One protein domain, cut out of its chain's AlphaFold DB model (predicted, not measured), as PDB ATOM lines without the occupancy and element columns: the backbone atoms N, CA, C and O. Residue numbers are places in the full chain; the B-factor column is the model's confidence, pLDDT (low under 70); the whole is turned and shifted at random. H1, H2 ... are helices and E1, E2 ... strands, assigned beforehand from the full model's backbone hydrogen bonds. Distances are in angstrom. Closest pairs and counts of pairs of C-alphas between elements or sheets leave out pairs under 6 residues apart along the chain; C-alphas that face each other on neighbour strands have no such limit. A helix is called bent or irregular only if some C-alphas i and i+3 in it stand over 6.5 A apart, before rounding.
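What this domain is: This is residues 57 to 93, 101 to 120, 158 to 222 and 245 to 297 of the 304 residues of the protein "Hypothetical protein" of Rotaria sp. Silwood1 (UniProt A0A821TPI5). One strongly twisted, antiparallel sheet is folded over on itself into a sandwich-like body of two layers, partly face to face, with one helix, H1, packed on its outside. The strands E5, E7 and E9 bend sharply and pass from layer to layer: E1, E2, E4, the early part of E5 and the later parts of E7 and E9 make one, and E3, E6, E8 and the other parts of those three make the second, whose outside H1 covers over E5 and E6. The loop residues 175 to 181 stick out, and E10 lies off the sheet near the end of the printed part. The printed part has 175 residues with ten named strands and one named helix: along the chain E1, E2 and E3 come before H1, and E4 to E10 follow it; its class is mostly strand, and its nine-strand sheet is branched, with E5, E7 and E9 each having three or more neighbours. It is compact, with a radius of gyration of the C-alphas of 16.6 A and spans of 49 by 37 by 36 A.

How they stand to each other: Begin with E1, residues 59 to 65, and E2, residues 76 to 81, a hairpin in which N 61 and O 79 are 2.8 A apart, within hydrogen-bond range. E3, residues 84 to 88, and E2 meet only through their link. Across a cut comes H1, residues 102 to 120, where 14 of 15 O i to N i+4 pairs are within hydrogen-bond range; it is only just irregular, with C-alphas 117 and 120 6.6 A apart. E4, residues 162 to 171, and E5, residues 184 to 201, are a hairpin, with N 166 and O 189 at 2.8 A. E5 bends by 147 degrees at residue 193, and beyond the bend it is the antiparallel neighbour of E3, with N 85 and O 198 at 2.8 A. E6, residues 213 to 220, makes a hairpin with E5, N 199 and O 215 being 2.8 A apart; E4, E5 and E6 are a meander, each strand the antiparallel neighbour of the one before. H1 is on the sheet at a height of 8.4 A, over E5 and E6; on the local plane it stands at 41 degrees to E6, slantwise to the strands. The closest C-alphas of H1 and E6 are those of Ser 109 and Thr 217, 5.9 A apart. Look next at E7, residues 246 to 258, which bends by 127 degrees at residue 250: it is the antiparallel neighbour of E6, with N 216 and O 248 within hydrogen-bond range at 2.8 A, and of E4, with N 167 and O 255 within hydrogen-bond range at 2.9 A. E8, residues 265 to 269, is the antiparallel neighbour of E3, with N 86 and O 268 at 2.9 A. E9, residues 272 to 283, forms a hairpin with E8, N 267 and O 274 being 2.8 A apart, and bends by 127 degrees at residue 276; it is also the antiparallel neighbour of E1, with N 62 and O 281 within hydrogen-bond range at 2.8 A, and of E7, with N 254 and O 282 within hydrogen-bond range at 2.8 A. E10, residues 292 to 295, pairs with no named strand and is apart from E9.

Where its parts are: Find C-alpha 59 at (256.946, 198.011, 214.767); from there E1 runs 19.1 A to C-alpha 65. H1 starts at C-alpha 102, at (234.766, 209.842, 213.565), and measures 28.1 A. E4 measures 27.1 A and E6 22.8 A, while bent E5, the longest strand with 18 residues, measures 16.4 A end to end. The last strand, E10, ends at C-alpha 295, at (259.740, 203.263, 228.274).

The domain as a whole: The two C-alphas farthest apart are those of Asn 93 and Lys 176, 54.9 A. Look for three cuts: C-alphas 93 and 101 are 16.4 A apart, 120 and 158 37.5 A, and 222 and 245 12.5 A. Of the links that are printed whole, E4 to E5 and E5 to E6 are long. The mean pLDDT of the printed part is 79.2, and 41 residues are under 70, among them 173 to 181 and 202 to 211.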
ATOM      1  N   PRO A  57     257.850 196.887 222.233       82.88
ATOM      2  CA  PRO A  57     258.347 196.351 220.980       82.88
ATOM      3  C   PRO A  57     258.096 197.342 219.840       82.88
ATOM      4  O   PRO A  57     257.006 197.899 219.699       82.88
ATOM      5  N   VAL A  58     259.111 197.524 219.001       89.50
ATOM      6  CA  VAL A  58     259.075 198.484 217.896       89.50
ATOM      7  C   VAL A  58     258.506 197.803 216.657       89.50
ATOM      8  O   VAL A  58     258.993 196.750 216.233       89.50
ATOM      9  N   GLY A  59     257.454 198.383 216.084       92.12
ATOM     10  CA  GLY A  59     256.946 198.011 214.767       92.12
ATOM     11  C   GLY A  59     257.479 198.939 213.683       92.12
ATOM     12  O   GLY A  59     258.020 200.000 213.977       92.12
ATOM     13  N   GLU A  60     257.302 198.548 212.426       94.94
ATOM     14  CA  GLU A  60     257.683 199.346 211.258       94.94
ATOM     15  C   GLU A  60     256.476 199.709 210.414       94.94
ATOM     16  O   GLU A  60     255.646 198.847 210.124       94.94
ATOM     17  N   VAL A  61     256.421 200.963 209.973       96.62
ATOM     18  CA  VAL A  61     255.532 201.418 208.908       96.62
ATOM     19  C   VAL A  61     256.374 201.799 207.700       96.62
ATOM     20  O   VAL A  61     257.240 202.662 207.793       96.62
ATOM     21  N   MET A  62     256.094 201.195 206.552       96.31
ATOM     22  CA  MET A  62     256.590 201.644 205.257       96.31
ATOM     23  C   MET A  62     255.472 202.408 204.550       96.31
ATOM     24  O   MET A  62     254.448 201.826 204.187       96.31
ATOM     25  N   LEU A  63     255.668 203.704 204.339       95.50
ATOM     26  CA  LEU A  63     254.759 204.570 203.594       95.50
ATOM     27  C   LEU A  63     255.285 204.751 202.174       95.50
ATOM     28  O   LEU A  63     256.367 205.310 201.988       95.50
ATOM     29  N   ASN A  64     254.517 204.332 201.167       93.19
ATOM     30  CA  ASN A  64     254.842 204.645 199.781       93.19
ATOM     31  C   ASN A  64     254.114 205.922 199.355       93.19
ATOM     32  O   ASN A  64     252.904 205.901 199.104       93.19
ATOM     33  N   ARG A  65     254.842 207.039 199.293       89.62
ATOM     34  CA  ARG A  65     254.278 208.359 198.985       89.62
ATOM     35  C   ARG A  65     254.464 208.712 197.520       89.62
ATOM     36  O   ARG A  65     255.437 208.310 196.890       89.62
ATOM     37  N   LYS A  66     253.525 209.472 196.964       83.31
ATOM     38  CA  LYS A  66     253.725 210.119 195.666       83.31
ATOM     39  C   LYS A  66     254.762 211.241 195.818       83.31
ATOM     40  O   LYS A  66     254.757 211.924 196.841       83.31
ATOM     41  N   GLY A  67     255.637 211.403 194.824       76.50
ATOM     42  CA  GLY A  67     256.541 212.550 194.754       76.50
ATOM     43  C   GLY A  67     255.758 213.861 194.797       76.50
ATOM     44  O   GLY A  67     254.602 213.918 194.362       76.50
ATOM     45  N   LYS A  68     256.362 214.908 195.363       73.25
ATOM     46  CA  LYS A  68     255.723 216.232 195.428       73.25
ATOM     47  C   LYS A  68     255.652 216.864 194.042       73.25
ATOM     48  O   LYS A  68     254.757 217.665 193.780       73.25
ATOM     49  N   LEU A  69     256.589 216.493 193.173       76.00
ATOM     50  CA  LEU A  69     256.658 216.927 191.785       76.00
ATOM     51  C   LEU A  69     256.256 215.790 190.829       76.00
ATOM     52  O   LEU A  69     256.462 214.621 191.151       76.00
ATOM     53  N   PRO A  70     255.710 216.108 189.639       70.62
ATOM     54  CA  PRO A  70     255.289 215.107 188.654       70.62
ATOM     55  C   PRO A  70     256.409 214.169 188.184       70.62
ATOM     56  O   PRO A  70     256.127 213.032 187.819       70.62
ATOM     57  N   GLU A  71     257.655 214.646 188.200       72.81
ATOM     58  CA  GLU A  71     258.850 213.904 187.772       72.81
ATOM     59  C   GLU A  71     259.590 213.224 188.934       72.81
ATOM     60  O   GLU A  71     260.586 212.543 188.721       72.81
ATOM     61  N   GLU A  72     259.132 213.413 190.174       78.44
ATOM     62  CA  GLU A  72     259.783 212.843 191.350       78.44
ATOM     63  C   GLU A  72     259.249 211.427 191.613       78.44
ATOM     64  O   GLU A  72     258.057 211.220 191.876       78.44
ATOM     65  N   ASP A  73     260.143 210.441 191.548       75.12
ATOM     66  CA  ASP A  73     259.808 209.044 191.811       75.12
ATOM     67  C   ASP A  73     259.298 208.836 193.248       75.12
ATOM     68  O   ASP A  73     259.738 209.475 194.209       75.12
ATOM     69  N   SER A  74     258.359 207.899 193.423       77.62
ATOM     70  CA  SER A  74     257.874 207.533 194.758       77.62
ATOM     71  C   SER A  74     258.984 206.860 195.559       77.62
ATOM     72  O   SER A  74     259.411 205.759 195.206       77.62
ATOM     73  N   SER A  75     259.404 207.484 196.659       79.62
ATOM     74  CA  SER A  75     260.353 206.891 197.599       79.62
ATOM     75  C   SER A  75     259.625 206.317 198.824       79.62
ATOM     76  O   SER A  75     258.830 207.016 199.471       79.62
ATOM     77  N   PRO A  76     259.866 205.039 199.177       91.19
ATOM     78  CA  PRO A  76     259.322 204.473 200.399       91.19
ATOM     79  C   PRO A  76     259.992 205.122 201.613       91.19
ATOM     80  O   PRO A  76     261.214 205.231 201.694       91.19
ATOM     81  N   THR A  77     259.183 205.557 202.576       93.50
ATOM     82  CA  THR A  77     259.647 206.080 203.867       93.50
ATOM     83  C   THR A  77     259.370 205.040 204.950       93.50
ATOM     84  O   THR A  77     258.234 204.593 205.076       93.50
ATOM     85  N   PHE A  78     260.385 204.665 205.730       94.12
ATOM     86  CA  PHE A  78     260.271 203.683 206.815       94.12
ATOM     87  C   PHE A  78     260.292 204.392 208.170       94.12
ATOM     88  O   PHE A  78     261.194 205.183 208.438       94.12
ATOM     89  N   LEU A  79     259.298 204.126 209.018       94.50
ATOM     90  CA  LEU A  79     259.059 204.845 210.270       94.50
ATOM     91  C   LEU A  79     258.797 203.873 211.416       94.50
ATOM     92  O   LEU A  79     257.920 203.010 211.269       94.50
ATOM     93  N   PRO A  80     259.517 203.984 212.545       93.25
ATOM     94  CA  PRO A  80     259.204 203.172 213.707       93.25
ATOM     95  C   PRO A  80     257.855 203.611 214.262       93.25
ATOM     96  O   PRO A  80     257.522 204.796 214.227       93.25
ATOM     97  N   PHE A  81     257.090 202.658 214.783       92.25
ATOM     98  CA  PHE A  81     255.874 202.961 215.527       92.25
ATOM     99  C   PHE A  81     255.742 202.072 216.764       92.25
ATOM    100  O   PHE A  81     256.236 200.938 216.804       92.25
ATOM    101  N   PHE A  82     255.050 202.596 217.769       85.88
ATOM    102  CA  PHE A  82     254.974 202.041 219.118       85.88
ATOM    103  C   PHE A  82     253.545 201.798 219.580       85.88
ATOM    104  O   PHE A  82     253.310 200.849 220.320       85.88
ATOM    105  N   CYS A  83     252.590 202.642 219.182       84.88
ATOM    106  CA  CYS A  83     251.238 202.593 219.731       84.88
ATOM    107  C   CYS A  83     250.240 202.172 218.665       84.88
ATOM    108  O   CYS A  83     249.677 201.074 218.735       84.88
ATOM    109  N   TYR A  84     250.025 203.038 217.674       88.81
ATOM    110  CA  TYR A  84     249.032 202.787 216.645       88.81
ATOM    111  C   TYR A  84     249.347 203.466 215.318       88.81
ATOM    112  O   TYR A  84     250.025 204.488 215.228       88.81
ATOM    113  N   VAL A  85     248.751 202.895 214.279       92.75
ATOM    114  CA  VAL A  85     248.617 203.478 212.954       92.75
ATOM    115  C   VAL A  85     247.136 203.532 212.636       92.75
ATOM    116  O   VAL A  85     246.438 202.533 212.805       92.75
ATOM    117  N   CYS A  86     246.619 204.666 212.182       90.62
ATOM    118  CA  CYS A  86     245.244 204.729 211.702       90.62
ATOM    119  C   CYS A  86     245.150 205.370 210.325       90.62
ATOM    120  O   CYS A  86     245.854 206.326 210.007       90.62
ATOM    121  N   LEU A  87     244.242 204.848 209.511       88.31
ATOM    122  CA  LEU A  87     243.848 205.487 208.267       88.31
ATOM    123  C   LEU A  87     242.834 206.577 208.613       88.31
ATOM    124  O   LEU A  87     241.759 206.278 209.132       88.31
ATOM    125  N   GLY A  88     243.209 207.831 208.380       66.06
ATOM    126  CA  GLY A  88     242.352 208.981 208.623       66.06
ATOM    127  C   GLY A  88     241.766 209.488 207.314       66.06
ATOM    128  O   GLY A  88     242.487 209.680 206.341       66.06
ATOM    129  N   THR A  89     240.473 209.780 207.296       49.38
ATOM    130  CA  THR A  89     239.912 210.743 206.347       49.38
ATOM    131  C   THR A  89     239.451 211.951 207.137       49.38
ATOM    132  O   THR A  89     238.399 211.909 207.765       49.38
ATOM    133  N   LEU A  90     240.229 213.029 207.105       43.38
ATOM    134  CA  LEU A  90     239.703 214.365 207.346       43.38
ATOM    135  C   LEU A  90     240.076 215.170 206.111       43.38
ATOM    136  O   LEU A  90     241.248 215.490 205.900       43.38
ATOM    137  N   SER A  91     239.094 215.441 205.261       35.53
ATOM    138  CA  SER A  91     239.224 216.541 204.323       35.53
ATOM    139  C   SER A  91     239.366 217.804 205.163       35.53
ATOM    140  O   SER A  91     238.436 218.196 205.867       35.53
ATOM    141  N   SER A  92     240.550 218.407 205.121       31.92
ATOM    142  CA  SER A  92     240.755 219.780 205.552       31.92
ATOM    143  C   SER A  92     239.954 220.653 204.601       31.92
ATOM    144  O   SER A  92     240.419 220.926 203.504       31.92
ATOM    145  N   ASN A  93     238.716 220.949 204.970       28.25
ATOM    146  CA  ASN A  93     237.983 222.164 204.653       28.25
ATOM    147  C   ASN A  93     236.758 222.162 205.564       28.25
ATOM    148  O   ASN A  93     235.979 221.210 205.582       28.25
ATOM    149  N   ASP A 101     230.500 210.813 215.250       66.06
ATOM    150  CA  ASP A 101     231.790 211.472 215.380       66.06
ATOM    151  C   ASP A 101     232.889 210.452 215.041       66.06
ATOM    152  O   ASP A 101     233.045 209.438 215.726       66.06
ATOM    153  N   ASP A 102     233.641 210.691 213.967       65.69
ATOM    154  CA  ASP A 102     234.766 209.842 213.565       65.69
ATOM    155  C   ASP A 102     235.810 209.748 214.698       65.69
ATOM    156  O   ASP A 102     236.465 208.715 214.857       65.69
ATOM    157  N   ASN A 103     235.900 210.765 215.569       71.50
ATOM    158  CA  ASN A 103     236.700 210.675 216.790       71.50
ATOM    159  C   ASN A 103     236.096 209.708 217.811       71.50
ATOM    160  O   ASN A 103     236.852 209.025 218.499       71.50
ATOM    161  N   ALA A 104     234.769 209.616 217.917       74.69
ATOM    162  CA  ALA A 104     234.104 208.635 218.771       74.69
ATOM    163  C   ALA A 104     234.285 207.210 218.226       74.69
ATOM    164  O   ALA A 104     234.553 206.299 219.007       74.69
ATOM    165  N   LEU A 105     234.243 207.012 216.902       75.19
ATOM    166  CA  LEU A 105     234.563 205.719 216.279       75.19
ATOM    167  C   LEU A 105     236.025 205.330 216.471       75.19
ATOM    168  O   LEU A 105     236.307 204.180 216.796       75.19
ATOM    169  N   LEU A 106     236.955 206.272 216.304       76.69
ATOM    170  CA  LEU A 106     238.369 206.044 216.590       76.69
ATOM    171  C   LEU A 106     238.577 205.717 218.075       76.69
ATOM    172  O   LEU A 106     239.290 204.771 218.395       76.69
ATOM    173  N   SER A 107     237.904 206.435 218.976       78.38
ATOM    174  CA  SER A 107     237.946 206.169 220.420       78.38
ATOM    175  C   SER A 107     237.392 204.782 220.755       78.38
ATOM    176  O   SER A 107     237.985 204.064 221.559       78.38
ATOM    177  N   ALA A 108     236.286 204.379 220.125       77.31
ATOM    178  CA  ALA A 108     235.689 203.055 220.286       77.31
ATOM    179  C   ALA A 108     236.598 201.951 219.727       77.31
ATOM    180  O   ALA A 108     236.819 200.949 220.400       77.31
ATOM    181  N   SER A 109     237.181 202.166 218.542       80.19
ATOM    182  CA  SER A 109     238.159 201.275 217.907       80.19
ATOM    183  C   SER A 109     239.369 201.047 218.817       80.19
ATOM    184  O   SER A 109     239.681 199.911 219.163       80.19
ATOM    185  N   LEU A 110     239.980 202.132 219.304       81.19
ATOM    186  CA  LEU A 110     241.118 202.097 220.223       81.19
ATOM    187  C   LEU A 110     240.767 201.440 221.568       81.19
ATOM    188  O   LEU A 110     241.569 200.677 222.105       81.19
ATOM    189  N   SER A 111     239.568 201.692 222.101       81.62
ATOM    190  CA  SER A 111     239.094 201.061 223.344       81.62
ATOM    191  C   SER A 111     238.904 199.551 223.172       81.62
ATOM    192  O   SER A 111     239.342 198.780 224.023       81.62
ATOM    193  N   LEU A 112     238.329 199.115 222.046       80.69
ATOM    194  CA  LEU A 112     238.204 197.697 221.698       80.69
ATOM    195  C   LEU A 112     239.568 197.025 221.543       80.69
ATOM    196  O   LEU A 112     239.737 195.896 221.998       80.69
ATOM    197  N   SER A 113     240.556 197.708 220.960       76.94
ATOM    198  CA  SER A 113     241.919 197.179 220.878       76.94
ATOM    199  C   SER A 113     242.550 196.967 222.263       76.94
ATOM    200  O   SER A 113     243.250 195.977 222.464       76.94
ATOM    201  N   ILE A 114     242.281 197.851 223.235       75.56
ATOM    202  CA  ILE A 114     242.731 197.673 224.630       75.56
ATOM    203  C   ILE A 114     242.033 196.465 225.268       75.56
ATOM    204  O   ILE A 114     242.702 195.628 225.869       75.56
ATOM    205  N   SER A 115     240.715 196.319 225.103       74.81
ATOM    206  CA  SER A 115     239.975 195.164 225.635       74.81
ATOM    207  C   SER A 115     240.405 193.835 225.002       74.81
ATOM    208  O   SER A 115     240.530 192.834 225.708       74.81
ATOM    209  N   ALA A 116     240.708 193.817 223.701       67.50
ATOM    210  CA  ALA A 116     241.238 192.638 223.011       67.50
ATOM    211  C   ALA A 116     242.608 192.195 223.563       67.50
ATOM    212  O   ALA A 116     242.927 191.009 223.526       67.50
ATOM    213  N   ASN A 117     243.395 193.118 224.130       60.00
ATOM    214  CA  ASN A 117     244.635 192.790 224.838       60.00
ATOM    215  C   ASN A 117     244.393 192.207 226.249       60.00
ATOM    216  O   ASN A 117     245.305 191.607 226.816       60.00
ATOM    217  N   GLN A 118     243.199 192.381 226.833       59.38
ATOM    218  CA  GLN A 118     242.856 191.914 228.185       59.38
ATOM    219  C   GLN A 118     242.198 190.524 228.194       59.38
ATOM    220  O   GLN A 118     242.493 189.727 229.083       59.38
ATOM    221  N   GLN A 119     241.354 190.204 227.203       51.22
ATOM    222  CA  GLN A 119     240.573 188.952 227.155       51.22
ATOM    223  C   GLN A 119     241.419 187.667 227.089       51.22
ATOM    224  O   GLN A 119     240.945 186.597 227.452       51.22
ATOM    225  N   SER A 120     242.690 187.739 226.701       48.25
ATOM    226  CA  SER A 120     243.594 186.580 226.718       48.25
ATOM    227  C   SER A 120     244.132 186.216 228.111       48.25
ATOM    228  O   SER A 120     244.836 185.216 228.231       48.25
ATOM    229  N   SER A 158     228.969 214.253 203.644       39.78
ATOM    230  CA  SER A 158     229.542 212.982 204.102       39.78
ATOM    231  C   SER A 158     231.068 212.850 203.966       39.78
ATOM    232  O   SER A 158     231.582 212.957 202.853       39.78
ATOM    233  N   THR A 159     231.752 212.398 205.029       48.34
ATOM    234  CA  THR A 159     233.049 211.698 204.939       48.34
ATOM    235  C   THR A 159     232.895 210.492 204.008       48.34
ATOM    236  O   THR A 159     232.138 209.556 204.303       48.34
ATOM    237  N   SER A 160     233.560 210.507 202.849       54.72
ATOM    238  CA  SER A 160     233.476 209.388 201.915       54.72
ATOM    239  C   SER A 160     234.371 208.246 202.411       54.72
ATOM    240  O   SER A 160     235.589 208.417 202.461       54.72
ATOM    241  N   PRO A 161     233.812 207.082 202.770       62.62
ATOM    242  CA  PRO A 161     234.605 205.924 203.179       62.62
ATOM    243  C   PRO A 161     235.592 205.517 202.084       62.62
ATOM    244  O   PRO A 161     235.229 205.484 200.902       62.62
ATOM    245  N   VAL A 162     236.810 205.156 202.479       74.12
ATOM    246  CA  VAL A 162     237.862 204.776 201.536       74.12
ATOM    247  C   VAL A 162     237.675 203.319 201.142       74.12
ATOM    248  O   VAL A 162     237.553 202.429 201.987       74.12
ATOM    249  N   ASP A 163     237.625 203.057 199.839       85.31
ATOM    250  CA  ASP A 163     237.625 201.688 199.341       85.31
ATOM    251  C   ASP A 163     239.063 201.163 199.322       85.31
ATOM    252  O   ASP A 163     239.880 201.565 198.493       85.31
ATOM    253  N   VAL A 164     239.377 200.284 200.271       89.44
ATOM    254  CA  VAL A 164     240.726 199.749 200.464       89.44
ATOM    255  C   VAL A 164     240.740 198.232 200.310       89.44
ATOM    256  O   VAL A 164     239.764 197.521 200.581       89.44
ATOM    257  N   SER A 165     241.872 197.721 199.846       91.75
ATOM    258  CA  SER A 165     242.241 196.314 199.956       91.75
ATOM    259  C   SER A 165     243.328 196.175 201.010       91.75
ATOM    260  O   SER A 165     244.354 196.851 200.929       91.75
ATOM    261  N   VAL A 166     243.100 195.294 201.975       94.88
ATOM    262  CA  VAL A 166     244.037 194.991 203.049       94.88
ATOM    263  C   VAL A 166     244.451 193.533 202.934       94.88
ATOM    264  O   VAL A 166     243.621 192.645 203.100       94.88
ATOM    265  N   ASP A 167     245.727 193.286 202.670       96.56
ATOM    266  CA  ASP A 167     246.336 191.963 202.778       96.56
ATOM    267  C   ASP A 167     247.051 191.873 204.125       96.56
ATOM    268  O   ASP A 167     247.819 192.766 204.470       96.56
ATOM    269  N   TYR A 168     246.821 190.818 204.899       96.75
ATOM    270  CA  TYR A 168     247.435 190.656 206.216       96.75
ATOM    271  C   TYR A 168     247.894 189.219 206.456       96.75
ATOM    272  O   TYR A 168     247.351 188.272 205.894       96.75
ATOM    273  N   TRP A 169     248.922 189.071 207.286       95.69
ATOM    274  CA  TRP A 169     249.559 187.805 207.620       95.69
ATOM    275  C   TRP A 169     249.455 187.578 209.119       95.69
ATOM    276  O   TRP A 169     250.026 188.353 209.888       95.69
ATOM    277  N   THR A 170     248.739 186.539 209.541       91.81
ATOM    278  CA  THR A 170     248.604 186.166 210.957       91.81
ATOM    279  C   THR A 170     249.601 185.082 211.336       91.81
ATOM    280  O   THR A 170     249.882 184.195 210.528       91.81
ATOM    281  N   ILE A 171     250.134 185.150 212.554       86.38
ATOM    282  CA  ILE A 171     251.037 184.133 213.110       86.38
ATOM    283  C   ILE A 171     250.242 182.853 213.384       86.38
ATOM    284  O   ILE A 171     249.118 182.917 213.878       86.38
ATOM    285  N   VAL A 172     250.823 181.698 213.056       81.94
ATOM    286  CA  VAL A 172     250.266 180.384 213.396       81.94
ATOM    287  C   VAL A 172     251.127 179.753 214.479       81.94
ATOM    288  O   VAL A 172     252.284 179.413 214.224       81.94
ATOM    289  N   ASP A 173     250.558 179.560 215.666       65.69
ATOM    290  CA  ASP A 173     251.221 178.856 216.764       65.69
ATOM    291  C   ASP A 173     251.209 177.344 216.511       65.69
ATOM    292  O   ASP A 173     250.406 176.593 217.059       65.69
ATOM    293  N   ASN A 174     252.131 176.864 215.677       56.56
ATOM    294  CA  ASN A 174     252.453 175.443 215.659       56.56
ATOM    295  C   ASN A 174     253.490 175.169 216.751       56.56
ATOM    296  O   ASN A 174     254.677 175.428 216.579       56.56
ATOM    297  N   GLN A 175     253.053 174.570 217.862       50.66
ATOM    298  CA  GLN A 175     253.940 174.109 218.942       50.66
ATOM    299  C   GLN A 175     254.949 173.024 218.512       50.66
ATOM    300  O   GLN A 175     255.800 172.609 219.300       50.66
ATOM    301  N   LYS A 176     254.889 172.560 217.261       47.78
ATOM    302  CA  LYS A 176     255.837 171.610 216.686       47.78
ATOM    303  C   LYS A 176     256.622 172.282 215.559       47.78
ATOM    304  O   LYS A 176     256.035 172.751 214.592       47.78
ATOM    305  N   GLU A 177     257.948 172.222 215.720       44.56
ATOM    306  CA  GLU A 177     259.032 172.521 214.764       44.56
ATOM    307  C   GLU A 177     259.747 173.877 214.909       44.56
ATOM    308  O   GLU A 177     259.524 174.841 214.187       44.56
ATOM    309  N   LYS A 178     260.747 173.871 215.800       50.09
ATOM    310  CA  LYS A 178     261.765 174.911 216.042       50.09
ATOM    311  C   LYS A 178     262.786 175.117 214.898       50.09
ATOM    312  O   LYS A 178     263.906 175.536 215.183       50.09
ATOM    313  N   LYS A 179     262.481 174.796 213.633       53.00
ATOM    314  CA  LYS A 179     263.499 174.868 212.557       53.00
ATOM    315  C   LYS A 179     263.266 175.886 211.441       53.00
ATOM    316  O   LYS A 179     264.266 176.357 210.915       53.00
ATOM    317  N   ASP A 180     262.037 176.328 211.171       52.44
ATOM    318  CA  ASP A 180     261.766 177.237 210.044       52.44
ATOM    319  C   ASP A 180     260.931 178.454 210.448       52.44
ATOM    320  O   ASP A 180     259.710 178.441 210.315       52.44
ATOM    321  N   GLY A 181     261.599 179.521 210.903       64.44
ATOM    322  CA  GLY A 181     261.039 180.877 210.999       64.44
ATOM    323  C   GLY A 181     259.669 181.012 211.691       64.44
ATOM    324  O   GLY A 181     259.192 180.128 212.393       64.44
ATOM    325  N   ILE A 182     259.024 182.170 211.520       71.12
ATOM    326  CA  ILE A 182     257.634 182.379 211.952       71.12
ATOM    327  C   ILE A 182     256.727 181.965 210.790       71.12
ATOM    328  O   ILE A 182     256.746 182.605 209.735       71.12
ATOM    329  N   ARG A 183     255.915 180.914 210.968       83.00
ATOM    330  CA  ARG A 183     254.894 180.533 209.978       83.00
ATOM    331  C   ARG A 183     253.721 181.511 210.045       83.00
ATOM    332  O   ARG A 183     253.195 181.792 211.121       83.00
ATOM    333  N   THR A 184     253.306 182.026 208.886       87.62
ATOM    334  CA  THR A 184     252.177 182.961 208.781       87.62
ATOM    335  C   THR A 184     251.181 182.536 207.707       87.62
ATOM    336  O   THR A 184     251.560 181.926 206.707       87.62
ATOM    337  N   ILE A 185     249.903 182.874 207.901       92.06
ATOM    338  CA  ILE A 185     248.833 182.666 206.914       92.06
ATOM    339  C   ILE A 185     248.416 184.016 206.341       92.06
ATOM    340  O   ILE A 185     248.062 184.925 207.092       92.06
ATOM    341  N   LYS A 186     248.427 184.134 205.009       95.31
ATOM    342  CA  LYS A 186     247.942 185.320 204.297       95.31
ATOM    343  C   LYS A 186     246.418 185.292 204.181       95.31
ATOM    344  O   LYS A 186     245.851 184.307 203.722       95.31
ATOM    345  N   SER A 187     245.780 186.405 204.513       96.19
ATOM    346  CA  SER A 187     244.356 186.675 204.303       96.19
ATOM    347  C   SER A 187     244.165 188.042 203.641       96.19
ATOM    348  O   SER A 187     245.060 188.888 203.677       96.19
ATOM    349  N   SER A 188     242.996 188.264 203.036       93.69
ATOM    350  CA  SER A 188     242.674 189.510 202.333       93.69
ATOM    351  C   SER A 188     241.287 190.020 202.721       93.69
ATOM    352  O   SER A 188     240.308 189.280 202.681       93.69
ATOM    353  N   LEU A 189     241.191 191.313 203.014       90.44
ATOM    354  CA  LEU A 189     239.958 192.044 203.276       90.44
ATOM    355  C   LEU A 189     239.778 193.117 202.199       90.44
ATOM    356  O   LEU A 189     240.595 194.022 202.048       90.44
ATOM    357  N   LYS A 190     238.684 193.036 201.441       87.88
ATOM    358  CA  LYS A 190     238.309 194.046 200.442       87.88
ATOM    359  C   LYS A 190     237.016 194.700 200.892       87.88
ATOM    360  O   LYS A 190     235.952 194.119 200.715       87.88
ATOM    361  N   SER A 191     237.095 195.911 201.432       80.50
ATOM    362  CA  SER A 191     235.918 196.582 201.983       80.50
ATOM    363  C   SER A 191     236.003 198.099 201.863       80.50
ATOM    364  O   SER A 191     237.073 198.674 201.684       80.50
ATOM    365  N   ASN A 192     234.842 198.734 201.975       80.88
ATOM    366  CA  ASN A 192     234.714 200.175 202.067       80.88
ATOM    367  C   ASN A 192     234.807 200.559 203.550       80.88
ATOM    368  O   ASN A 192     233.835 200.430 204.304       80.88
ATOM    369  N   ILE A 193     236.015 200.927 203.972       82.81
ATOM    370  CA  ILE A 193     236.367 201.124 205.376       82.81
ATOM    371  C   ILE A 193     236.220 202.605 205.732       82.81
ATOM    372  O   ILE A 193     236.685 203.484 205.009       82.81
ATOM    373  N   ARG A 194     235.535 202.876 206.848       79.69
ATOM    374  CA  ARG A 194     235.416 204.212 207.448       79.69
ATOM    375  C   ARG A 194     236.573 204.505 208.391       79.69
ATOM    376  O   ARG A 194     237.197 205.547 208.283       79.69
ATOM    377  N   VAL A 195     236.863 203.562 209.285       83.56
ATOM    378  CA  VAL A 195     237.970 203.644 210.244       83.56
ATOM    379  C   VAL A 195     238.764 202.354 210.159       83.56
ATOM    380  O   VAL A 195     238.179 201.274 210.210       83.56
ATOM    381  N   LEU A 196     240.084 202.474 210.023       90.81
ATOM    382  CA  LEU A 196     241.040 201.377 210.134       90.81
ATOM    383  C   LEU A 196     242.094 201.787 211.154       90.81
ATOM    384  O   LEU A 196     242.814 202.762 210.939       90.81
ATOM    385  N   THR A 197     242.196 201.041 212.241       91.25
ATOM    386  CA  THR A 197     243.195 201.229 213.288       91.25
ATOM    387  C   THR A 197     244.021 199.958 213.394       91.25
ATOM    388  O   THR A 197     243.483 198.858 213.426       91.25
ATOM    389  N   ILE A 198     245.335 200.100 213.447       93.50
ATOM    390  CA  ILE A 198     246.276 199.027 213.719       93.50
ATOM    391  C   ILE A 198     246.988 199.409 215.003       93.50
ATOM    392  O   ILE A 198     247.681 200.420 215.035       93.50
ATOM    393  N   THR A 199     246.822 198.627 216.056       89.56
ATOM    394  CA  THR A 199     247.509 198.839 217.329       89.56
ATOM    395  C   THR A 199     248.498 197.719 217.589       89.56
ATOM    396  O   THR A 199     248.375 196.609 217.063       89.56
ATOM    397  N   ARG A 200     249.470 197.977 218.456       85.88
ATOM    398  CA  ARG A 200     250.280 196.901 219.017       85.88
ATOM    399  C   ARG A 200     249.432 196.008 219.924       85.88
ATOM    400  O   ARG A 200     248.702 196.495 220.788       85.88
ATOM    401  N   GLN A 201     249.558 194.698 219.745       73.88
ATOM    402  CA  GLN A 201     249.056 193.723 220.703       73.88
ATOM    403  C   GLN A 201     250.173 193.466 221.705       73.88
ATOM    404  O   GLN A 201     251.209 192.909 221.351       73.88
ATOM    405  N   LEU A 202     249.990 193.933 222.937       64.50
ATOM    406  CA  LEU A 202     251.036 193.897 223.951       64.50
ATOM    407  C   LEU A 202     250.631 192.964 225.097       64.50
ATOM    408  O   LEU A 202     250.465 193.382 226.234       64.50
ATOM    409  N   ILE A 203     250.412 191.686 224.781       61.53
ATOM    410  CA  ILE A 203     250.105 190.669 225.793       61.53
ATOM    411  C   ILE A 203     251.413 190.260 226.462       61.53
ATOM    412  O   ILE A 203     252.367 189.884 225.780       61.53
ATOM    413  N   MET A 204     251.452 190.346 227.792       55.81
ATOM    414  CA  MET A 204     252.539 189.763 228.568       55.81
ATOM    415  C   MET A 204     252.283 188.265 228.671       55.81
ATOM    416  O   MET A 204     251.290 187.840 229.261       55.81
ATOM    417  N   ASN A 205     253.164 187.471 228.075       55.88
ATOM    418  CA  ASN A 205     253.180 186.037 228.334       55.88
ATOM    419  C   ASN A 205     253.643 185.792 229.781       55.88
ATOM    420  O   ASN A 205     254.140 186.707 230.437       55.88
ATOM    421  N   SER A 206     253.526 184.557 230.275       52.44
ATOM    422  CA  SER A 206     253.995 184.162 231.619       52.44
ATOM    423  C   SER A 206     255.449 184.555 231.919       52.44
ATOM    424  O   SER A 206     255.809 184.700 233.078       52.44
ATOM    425  N   ASP A 207     256.253 184.775 230.876       54.06
ATOM    426  CA  ASP A 207     257.652 185.212 230.946       54.06
ATOM    427  C   ASP A 207     257.821 186.749 230.949       54.06
ATOM    428  O   ASP A 207     258.898 187.243 230.614       54.06
ATOM    429  N   GLU A 208     256.758 187.519 231.210       56.38
ATOM    430  CA  GLU A 208     256.733 188.996 231.179       56.38
ATOM    431  C   GLU A 208     257.238 189.604 229.854       56.38
ATOM    432  O   GLU A 208     257.644 190.764 229.773       56.38
ATOM    433  N   LYS A 209     257.209 188.829 228.767       59.66
ATOM    434  CA  LYS A 209     257.595 189.291 227.432       59.66
ATOM    435  C   LYS A 209     256.374 189.634 226.618       59.66
ATOM    436  O   LYS A 209     255.387 188.900 226.608       59.66
ATOM    437  N   ILE A 210     256.496 190.736 225.893       65.88
ATOM    438  CA  ILE A 210     255.433 191.232 225.050       65.88
ATOM    439  C   ILE A 210     255.509 190.594 223.661       65.88
ATOM    440  O   ILE A 210     256.528 190.715 222.975       65.88
ATOM    441  N   SER A 211     254.431 189.936 223.227       69.62
ATOM    442  CA  SER A 211     254.344 189.352 221.884       69.62
ATOM    443  C   SER A 211     254.449 190.431 220.796       69.62
ATOM    444  O   SER A 211     253.711 191.418 220.840       69.62
ATOM    445  N   PRO A 212     255.312 190.280 219.774       76.00
ATOM    446  CA  PRO A 212     255.371 191.227 218.675       76.00
ATOM    447  C   PRO A 212     254.269 190.919 217.654       76.00
ATOM    448  O   PRO A 212     254.549 190.437 216.557       76.00
ATOM    449  N   SER A 213     253.013 191.184 218.006       87.50
ATOM    450  CA  SER A 213     251.860 191.072 217.106       87.50
ATOM    451  C   SER A 213     251.064 192.377 217.059       87.50
ATOM    452  O   SER A 213     251.267 193.302 217.850       87.50
ATOM    453  N   LEU A 214     250.192 192.475 216.061       92.06
ATOM    454  CA  LEU A 214     249.331 193.617 215.801       92.06
ATOM    455  C   LEU A 214     247.868 193.202 215.917       92.06
ATOM    456  O   LEU A 214     247.499 192.073 215.580       92.06
ATOM    457  N   THR A 215     247.046 194.161 216.323       91.38
ATOM    458  CA  THR A 215     245.590 194.076 216.272       91.38
ATOM    459  C   THR A 215     245.089 195.088 215.257       91.38
ATOM    460  O   THR A 215     245.374 196.276 215.367       91.38
ATOM    461  N   MET A 216     244.347 194.621 214.258       93.12
ATOM    462  CA  MET A 216     243.633 195.469 213.315       93.12
ATOM    463  C   MET A 216     242.177 195.584 213.754       93.12
ATOM    464  O   MET A 216     241.473 194.579 213.809       93.12
ATOM    465  N   THR A 217     241.711 196.803 213.997       91.44
ATOM    466  CA  THR A 217     240.311 197.118 214.276       91.44
ATOM    467  C   THR A 217     239.753 197.988 213.156       91.44
ATOM    468  O   THR A 217     240.397 198.949 212.733       91.44
ATOM    469  N   TYR A 218     238.577 197.652 212.630       88.69
ATOM    470  CA  TYR A 218     237.995 198.383 211.509       88.69
ATOM    471  C   TYR A 218     236.475 198.499 211.578       88.69
ATOM    472  O   TYR A 218     235.780 197.653 212.139       88.69
ATOM    473  N   VAL A 219     235.958 199.556 210.951       84.25
ATOM    474  CA  VAL A 219     234.525 199.820 210.786       84.25
ATOM    475  C   VAL A 219     234.236 199.952 209.299       84.25
ATOM    476  O   VAL A 219     234.820 200.792 208.613       84.25
ATOM    477  N   THR A 220     233.334 199.121 208.781       81.75
ATOM    478  CA  THR A 220     232.912 199.175 207.373       81.75
ATOM    479  C   THR A 220     231.668 200.046 207.214       81.75
ATOM    480  O   THR A 220     230.962 200.319 208.181       81.75
ATOM    481  N   ARG A 221     231.376 200.501 205.991       68.69
ATOM    482  CA  ARG A 221     230.049 201.035 205.659       68.69
ATOM    483  C   ARG A 221     229.190 199.916 205.080       68.69
ATOM    484  O   ARG A 221     229.574 199.298 204.089       68.69
ATOM    485  N   GLU A 222     227.985 199.719 205.609       58.97
ATOM    486  CA  GLU A 222     226.981 198.927 204.901       58.97
ATOM    487  C   GLU A 222     226.611 199.619 203.582       58.97
ATOM    488  O   GLU A 222     226.211 200.790 203.546       58.97
ATOM    489  N   PRO A 245     232.684 197.906 215.718       76.69
ATOM    490  CA  PRO A 245     234.020 197.728 215.168       76.69
ATOM    491  C   PRO A 245     234.465 196.266 215.283       76.69
ATOM    492  O   PRO A 245     234.310 195.630 216.323       76.69
ATOM    493  N   GLN A 246     235.033 195.734 214.204       85.06
ATOM    494  CA  GLN A 246     235.535 194.363 214.143       85.06
ATOM    495  C   GLN A 246     237.033 194.356 214.427       85.06
ATOM    496  O   GLN A 246     237.747 195.213 213.913       85.06
ATOM    497  N   ALA A 247     237.515 193.389 215.213       89.56
ATOM    498  CA  ALA A 247     238.926 193.252 215.567       89.56
ATOM    499  C   ALA A 247     239.514 191.925 215.061       89.56
ATOM    500  O   ALA A 247     238.887 190.875 215.169       89.56
ATOM    501  N   ILE A 248     240.736 191.980 214.531       90.31
ATOM    502  CA  ILE A 248     241.551 190.832 214.120       90.31
ATOM    503  C   ILE A 248     242.906 190.953 214.821       90.31
ATOM    504  O   ILE A 248     243.624 191.927 214.606       90.31
ATOM    505  N   THR A 249     243.250 189.983 215.664       90.06
ATOM    506  CA  THR A 249     244.496 189.947 216.451       90.06
ATOM    507  C   THR A 249     245.542 189.023 215.810       90.06
ATOM    508  O   THR A 249     245.268 188.356 214.811       90.06
ATOM    509  N   GLY A 250     246.763 188.984 216.356       89.12
ATOM    510  CA  GLY A 250     247.799 188.037 215.920       89.12
ATOM    511  C   GLY A 250     248.430 188.353 214.559       89.12
ATOM    512  O   GLY A 250     249.040 187.481 213.940       89.12
ATOM    513  N   ILE A 251     248.295 189.587 214.068       93.00
ATOM    514  CA  ILE A 251     248.836 189.998 212.769       93.00
ATOM    515  C   ILE A 251     250.341 190.281 212.899       93.00
ATOM    516  O   ILE A 251     250.774 191.048 213.753       93.00
ATOM    517  N   ASN A 252     251.150 189.683 212.027       92.88
ATOM    518  CA  ASN A 252     252.584 189.950 211.903       92.88
ATOM    519  C   ASN A 252     252.881 191.050 210.878       92.88
ATOM    520  O   ASN A 252     253.727 191.908 211.113       92.88
ATOM    521  N   ARG A 253     252.177 191.036 209.744       94.75
ATOM    522  CA  ARG A 253     252.359 191.996 208.651       94.75
ATOM    523  C   ARG A 253     251.019 192.358 208.034       94.75
ATOM    524  O   ARG A 253     250.131 191.514 207.955       94.75
ATOM    525  N   LEU A 254     250.891 193.588 207.560       96.69
ATOM    526  CA  LEU A 254     249.720 194.087 206.852       96.69
ATOM    527  C   LEU A 254     250.148 195.022 205.721       96.69
ATOM    528  O   LEU A 254     251.091 195.788 205.879       96.69
ATOM    529  N   VAL A 255     249.450 194.978 204.592       96.75
ATOM    530  CA  VAL A 255     249.568 195.924 203.481       96.75
ATOM    531  C   VAL A 255     248.182 196.479 203.198       96.75
ATOM    532  O   VAL A 255     247.253 195.716 202.943       96.75
ATOM    533  N   CYS A 256     248.036 197.798 203.241       95.25
ATOM    534  CA  CYS A 256     246.800 198.488 202.910       95.25
ATOM    535  C   CYS A 256     247.015 199.353 201.674       95.25
ATOM    536  O   CYS A 256     247.894 200.218 201.644       95.25
ATOM    537  N   THR A 257     246.176 199.124 200.671       92.06
ATOM    538  CA  THR A 257     246.228 199.800 199.378       92.06
ATOM    539  C   THR A 257     244.853 200.362 199.058       92.06
ATOM    540  O   THR A 257     243.838 199.687 199.251       92.06
ATOM    541  N   SER A 258     244.808 201.590 198.548       87.50
ATOM    542  CA  SER A 258     243.584 202.134 197.963       87.50
ATOM    543  C   SER A 258     243.202 201.346 196.708       87.50
ATOM    544  O   SER A 258     244.053 201.078 195.860       87.50
ATOM    545  N   LYS A 259     241.924 200.987 196.540       82.31
ATOM    546  CA  LYS A 259     241.469 200.301 195.317       82.31
ATOM    547  C   LYS A 259     241.427 201.217 194.096       82.31
ATOM    548  O   LYS A 259     241.417 200.732 192.969       82.31
ATOM    549  N   SER A 260     241.369 202.526 194.307       79.38
ATOM    550  CA  SER A 260     241.355 203.511 193.231       79.38
ATOM    551  C   SER A 260     242.759 204.076 193.042       79.38
ATOM    552  O   SER A 260     243.293 204.711 193.946       79.38
ATOM    553  N   HIS A 261     243.337 203.895 191.850       68.62
ATOM    554  CA  HIS A 261     244.718 204.297 191.532       68.62
ATOM    555  C   HIS A 261     245.020 205.798 191.721       68.62
ATOM    556  O   HIS A 261     246.182 206.160 191.880       68.62
ATOM    557  N   ASN A 262     243.988 206.650 191.745       71.06
ATOM    558  CA  ASN A 262     244.103 208.100 191.946       71.06
ATOM    559  C   ASN A 262     243.721 208.562 193.360       71.06
ATOM    560  O   ASN A 262     243.675 209.763 193.611       71.06
ATOM    561  N   VAL A 263     243.403 207.640 194.270       80.69
ATOM    562  CA  VAL A 263     243.052 207.990 195.649       80.69
ATOM    563  C   VAL A 263     244.283 207.828 196.522       80.69
ATOM    564  O   VAL A 263     244.810 206.727 196.684       80.69
ATOM    565  N   GLU A 264     244.712 208.946 197.085       84.56
ATOM    566  CA  GLU A 264     245.801 209.028 198.043       84.56
ATOM    567  C   GLU A 264     245.237 208.946 199.466       84.56
ATOM    568  O   GLU A 264     244.194 209.516 199.783       84.56
ATOM    569  N   LEU A 265     245.918 208.193 200.320       88.00
ATOM    570  CA  LEU A 265     245.551 207.958 201.707       88.00
ATOM    571  C   LEU A 265     246.221 209.000 202.609       88.00
ATOM    572  O   LEU A 265     247.372 209.385 202.375       88.00
ATOM    573  N   LYS A 266     245.524 209.382 203.683       89.19
ATOM    574  CA  LYS A 266     246.111 210.051 204.847       89.19
ATOM    575  C   LYS A 266     246.270 209.017 205.964       89.19
ATOM    576  O   LYS A 266     245.309 208.370 206.385       89.19
ATOM    577  N   VAL A 267     247.501 208.828 206.424       91.81
ATOM    578  CA  VAL A 267     247.864 207.832 207.440       91.81
ATOM    579  C   VAL A 267     248.403 208.561 208.661       91.81
ATOM    580  O   VAL A 267     249.303 209.381 208.546       91.81
ATOM    581  N   ASN A 268     247.868 208.273 209.840       91.12
ATOM    582  CA  ASN A 268     248.427 208.746 211.096       91.12
ATOM    583  C   ASN A 268     249.273 207.633 211.725       91.12
ATOM    584  O   ASN A 268     248.785 206.516 211.875       91.12
ATOM    585  N   VAL A 269     250.517 207.939 212.078       93.19
ATOM    586  CA  VAL A 269     251.450 207.042 212.768       93.19
ATOM    587  C   VAL A 269     251.819 207.706 214.089       93.19
ATOM    588  O   VAL A 269     252.402 208.786 214.075       93.19
ATOM    589  N   ASP A 270     251.444 207.100 215.219       89.94
ATOM    590  CA  ASP A 270     251.730 207.605 216.574       89.94
ATOM    591  C   ASP A 270     251.427 209.106 216.778       89.94
ATOM    592  O   ASP A 270     252.167 209.857 217.411       89.94
ATOM    593  N   GLY A 271     250.311 209.577 216.218       86.50
ATOM    594  CA  GLY A 271     249.873 210.969 216.307       86.50
ATOM    595  C   GLY A 271     250.400 211.884 215.194       86.50
ATOM    596  O   GLY A 271     249.864 212.987 215.048       86.50
ATOM    597  N   GLN A 272     251.368 211.449 214.381       88.94
ATOM    598  CA  GLN A 272     251.878 212.192 213.225       88.94
ATOM    599  C   GLN A 272     251.112 211.840 211.946       88.94
ATOM    600  O   GLN A 272     251.015 210.676 211.572       88.94
ATOM    601  N   GLU A 273     250.587 212.850 211.252       90.69
ATOM    602  CA  GLU A 273     249.883 212.677 209.977       90.69
ATOM    603  C   GLU A 273     250.846 212.625 208.787       90.69
ATOM    604  O   GLU A 273     251.813 213.385 208.714       90.69
ATOM    605  N   TRP A 274     250.535 211.742 207.841       91.19
ATOM    606  CA  TRP A 274     251.253 211.528 206.594       91.19
ATOM    607  C   TRP A 274     250.270 211.527 205.429       91.19
ATOM    608  O   TRP A 274     249.383 210.675 205.358       91.19
ATOM    609  N   ASP A 275     250.462 212.464 204.508       89.62
ATOM    610  CA  ASP A 275     249.630 212.643 203.321       89.62
ATOM    611  C   ASP A 275     250.239 212.004 202.070       89.62
ATOM    612  O   ASP A 275     251.392 211.556 202.060       89.62
ATOM    613  N   ASN A 276     249.440 211.981 200.998       88.75
ATOM    614  CA  ASN A 276     249.842 211.540 199.661       88.75
ATOM    615  C   ASN A 276     250.341 210.081 199.621       88.75
ATOM    616  O   ASN A 276     251.207 209.721 198.815       88.75
ATOM    617  N   VAL A 277     249.817 209.224 200.505       91.00
ATOM    618  CA  VAL A 277     250.230 207.820 200.632       91.00
ATOM    619  C   VAL A 277     249.457 206.961 199.627       91.00
ATOM    620  O   VAL A 277     248.239 206.861 199.695       91.00
ATOM    621  N   LYS A 278     250.139 206.289 198.698       89.75
ATOM    622  CA  LYS A 278     249.494 205.382 197.724       89.75
ATOM    623  C   LYS A 278     249.070 204.064 198.376       89.75
ATOM    624  O   LYS A 278     247.980 203.545 198.146       89.75
ATOM    625  N   PHE A 279     249.974 203.520 199.181       93.06
ATOM    626  CA  PHE A 279     249.760 202.349 200.015       93.06
ATOM    627  C   PHE A 279     250.735 202.400 201.187       93.06
ATOM    628  O   PHE A 279     251.765 203.078 201.127       93.06
ATOM    629  N   PHE A 280     250.426 201.658 202.239       95.56
ATOM    630  CA  PHE A 280     251.341 201.474 203.352       95.56
ATOM    631  C   PHE A 280     251.423 200.011 203.752       95.56
ATOM    632  O   PHE A 280     250.488 199.232 203.570       95.56
ATOM    633  N   GLN A 281     252.565 199.648 204.312       96.50
ATOM    634  CA  GLN A 281     252.796 198.350 204.915       96.50
ATOM    635  C   GLN A 281     253.165 198.540 206.376       96.50
ATOM    636  O   GLN A 281     253.896 199.464 206.715       96.50
ATOM    637  N   ILE A 282     252.689 197.638 207.224       96.56
ATOM    638  CA  ILE A 282     253.021 197.591 208.640       96.56
ATOM    639  C   ILE A 282     253.576 196.211 208.962       96.56
ATOM    640  O   ILE A 282     253.010 195.204 208.536       96.56
ATOM    641  N   SER A 283     254.648 196.172 209.745       94.50
ATOM    642  CA  SER A 283     255.189 194.953 210.337       94.50
ATOM    643  C   SER A 283     255.235 195.071 211.857       94.50
ATOM    644  O   SER A 283     255.547 196.124 212.417       94.50
ATOM    645  N   SER A 284     254.962 193.964 212.541       90.94
ATOM    646  CA  SER A 284     254.991 193.859 214.001       90.94
ATOM    647  C   SER A 284     256.406 193.885 214.586       90.94
ATOM    648  O   SER A 284     256.586 193.897 215.807       90.94
ATOM    649  N   GLN A 285     257.421 193.918 213.732       88.31
ATOM    650  CA  GLN A 285     258.806 194.029 214.131       88.31
ATOM    651  C   GLN A 285     259.537 194.990 213.205       88.31
ATOM    652  O   GLN A 285     259.405 194.923 211.983       88.31
ATOM    653  N   TRP A 286     260.328 195.860 213.814       88.00
ATOM    654  CA  TRP A 286     261.281 196.715 213.130       88.00
ATOM    655  C   TRP A 286     262.397 195.876 212.493       88.00
ATOM    656  O   TRP A 286     262.945 194.976 213.145       88.00
ATOM    657  N   HIS A 287     262.743 196.137 211.227       80.38
ATOM    658  CA  HIS A 287     263.712 195.303 210.498       80.38
ATOM    659  C   HIS A 287     265.173 195.535 210.915       80.38
ATOM    660  O   HIS A 287     266.041 194.743 210.553       80.38
ATOM    661  N   THR A 288     265.471 196.553 211.728       83.19
ATOM    662  CA  THR A 288     266.835 196.775 212.247       83.19
ATOM    663  C   THR A 288     267.134 195.931 213.497       83.19
ATOM    664  O   THR A 288     266.315 195.124 213.940       83.19
ATOM    665  N   HIS A 289     268.317 196.110 214.093       79.06
ATOM    666  CA  HIS A 289     268.711 195.440 215.337       79.06
ATOM    667  C   HIS A 289     267.944 195.947 216.575       79.06
ATOM    668  O   HIS A 289     267.893 195.252 217.587       79.06
ATOM    669  N   ILE A 290     267.307 197.121 216.500       82.56
ATOM    670  CA  ILE A 290     266.521 197.692 217.601       82.56
ATOM    671  C   ILE A 290     265.143 197.025 217.622       82.56
ATOM    672  O   ILE A 290     264.327 197.251 216.731       82.56
ATOM    673  N   LYS A 291     264.886 196.177 218.625       82.00
ATOM    674  CA  LYS A 291     263.614 195.436 218.752       82.00
ATOM    675  C   LYS A 291     262.666 196.009 219.794       82.00
ATOM    676  O   LYS A 291     261.455 195.860 219.651       82.00
ATOM    677  N   TYR A 292     263.213 196.672 220.806       82.69
ATOM    678  CA  TYR A 292     262.461 197.229 221.918       82.69
ATOM    679  C   TYR A 292     262.923 198.654 222.189       82.69
ATOM    680  O   TYR A 292     264.113 198.957 222.103       82.69
ATOM    681  N   PHE A 293     261.970 199.505 222.529       82.44
ATOM    682  CA  PHE A 293     262.183 200.844 223.033       82.44
ATOM    683  C   PHE A 293     261.843 200.852 224.525       82.44
ATOM    684  O   PHE A 293     260.698 200.569 224.886       82.44
ATOM    685  N   PRO A 294     262.818 201.111 225.409       76.75
ATOM    686  CA  PRO A 294     262.563 201.148 226.839       76.75
ATOM    687  C   PRO A 294     261.766 202.408 227.180       76.75
ATOM    688  O   PRO A 294     262.252 203.529 227.034       76.75
ATOM    689  N   LEU A 295     260.539 202.224 227.652       74.19
ATOM    690  CA  LEU A 295     259.740 203.263 228.274       74.19
ATOM    691  C   LEU A 295     259.845 203.101 229.797       74.19
ATOM    692  O   LEU A 295     259.519 202.042 230.329       74.19
ATOM    693  N   ALA A 296     260.298 204.169 230.460       62.81
ATOM    694  CA  ALA A 296     260.659 204.242 231.881       62.81
ATOM    695  C   ALA A 296     261.854 203.348 232.273       62.81
ATOM    696  O   ALA A 296     261.729 202.139 232.399       62.81
ATOM    697  N   LEU A 297     263.020 203.955 232.506       54.66
ATOM    698  CA  LEU A 297     264.159 203.319 233.174       54.66
ATOM    699  C   LEU A 297     264.288 203.943 234.562       54.66
ATOM    700  O   LEU A 297     264.787 205.060 234.668       54.66
TER     701      LEU A 297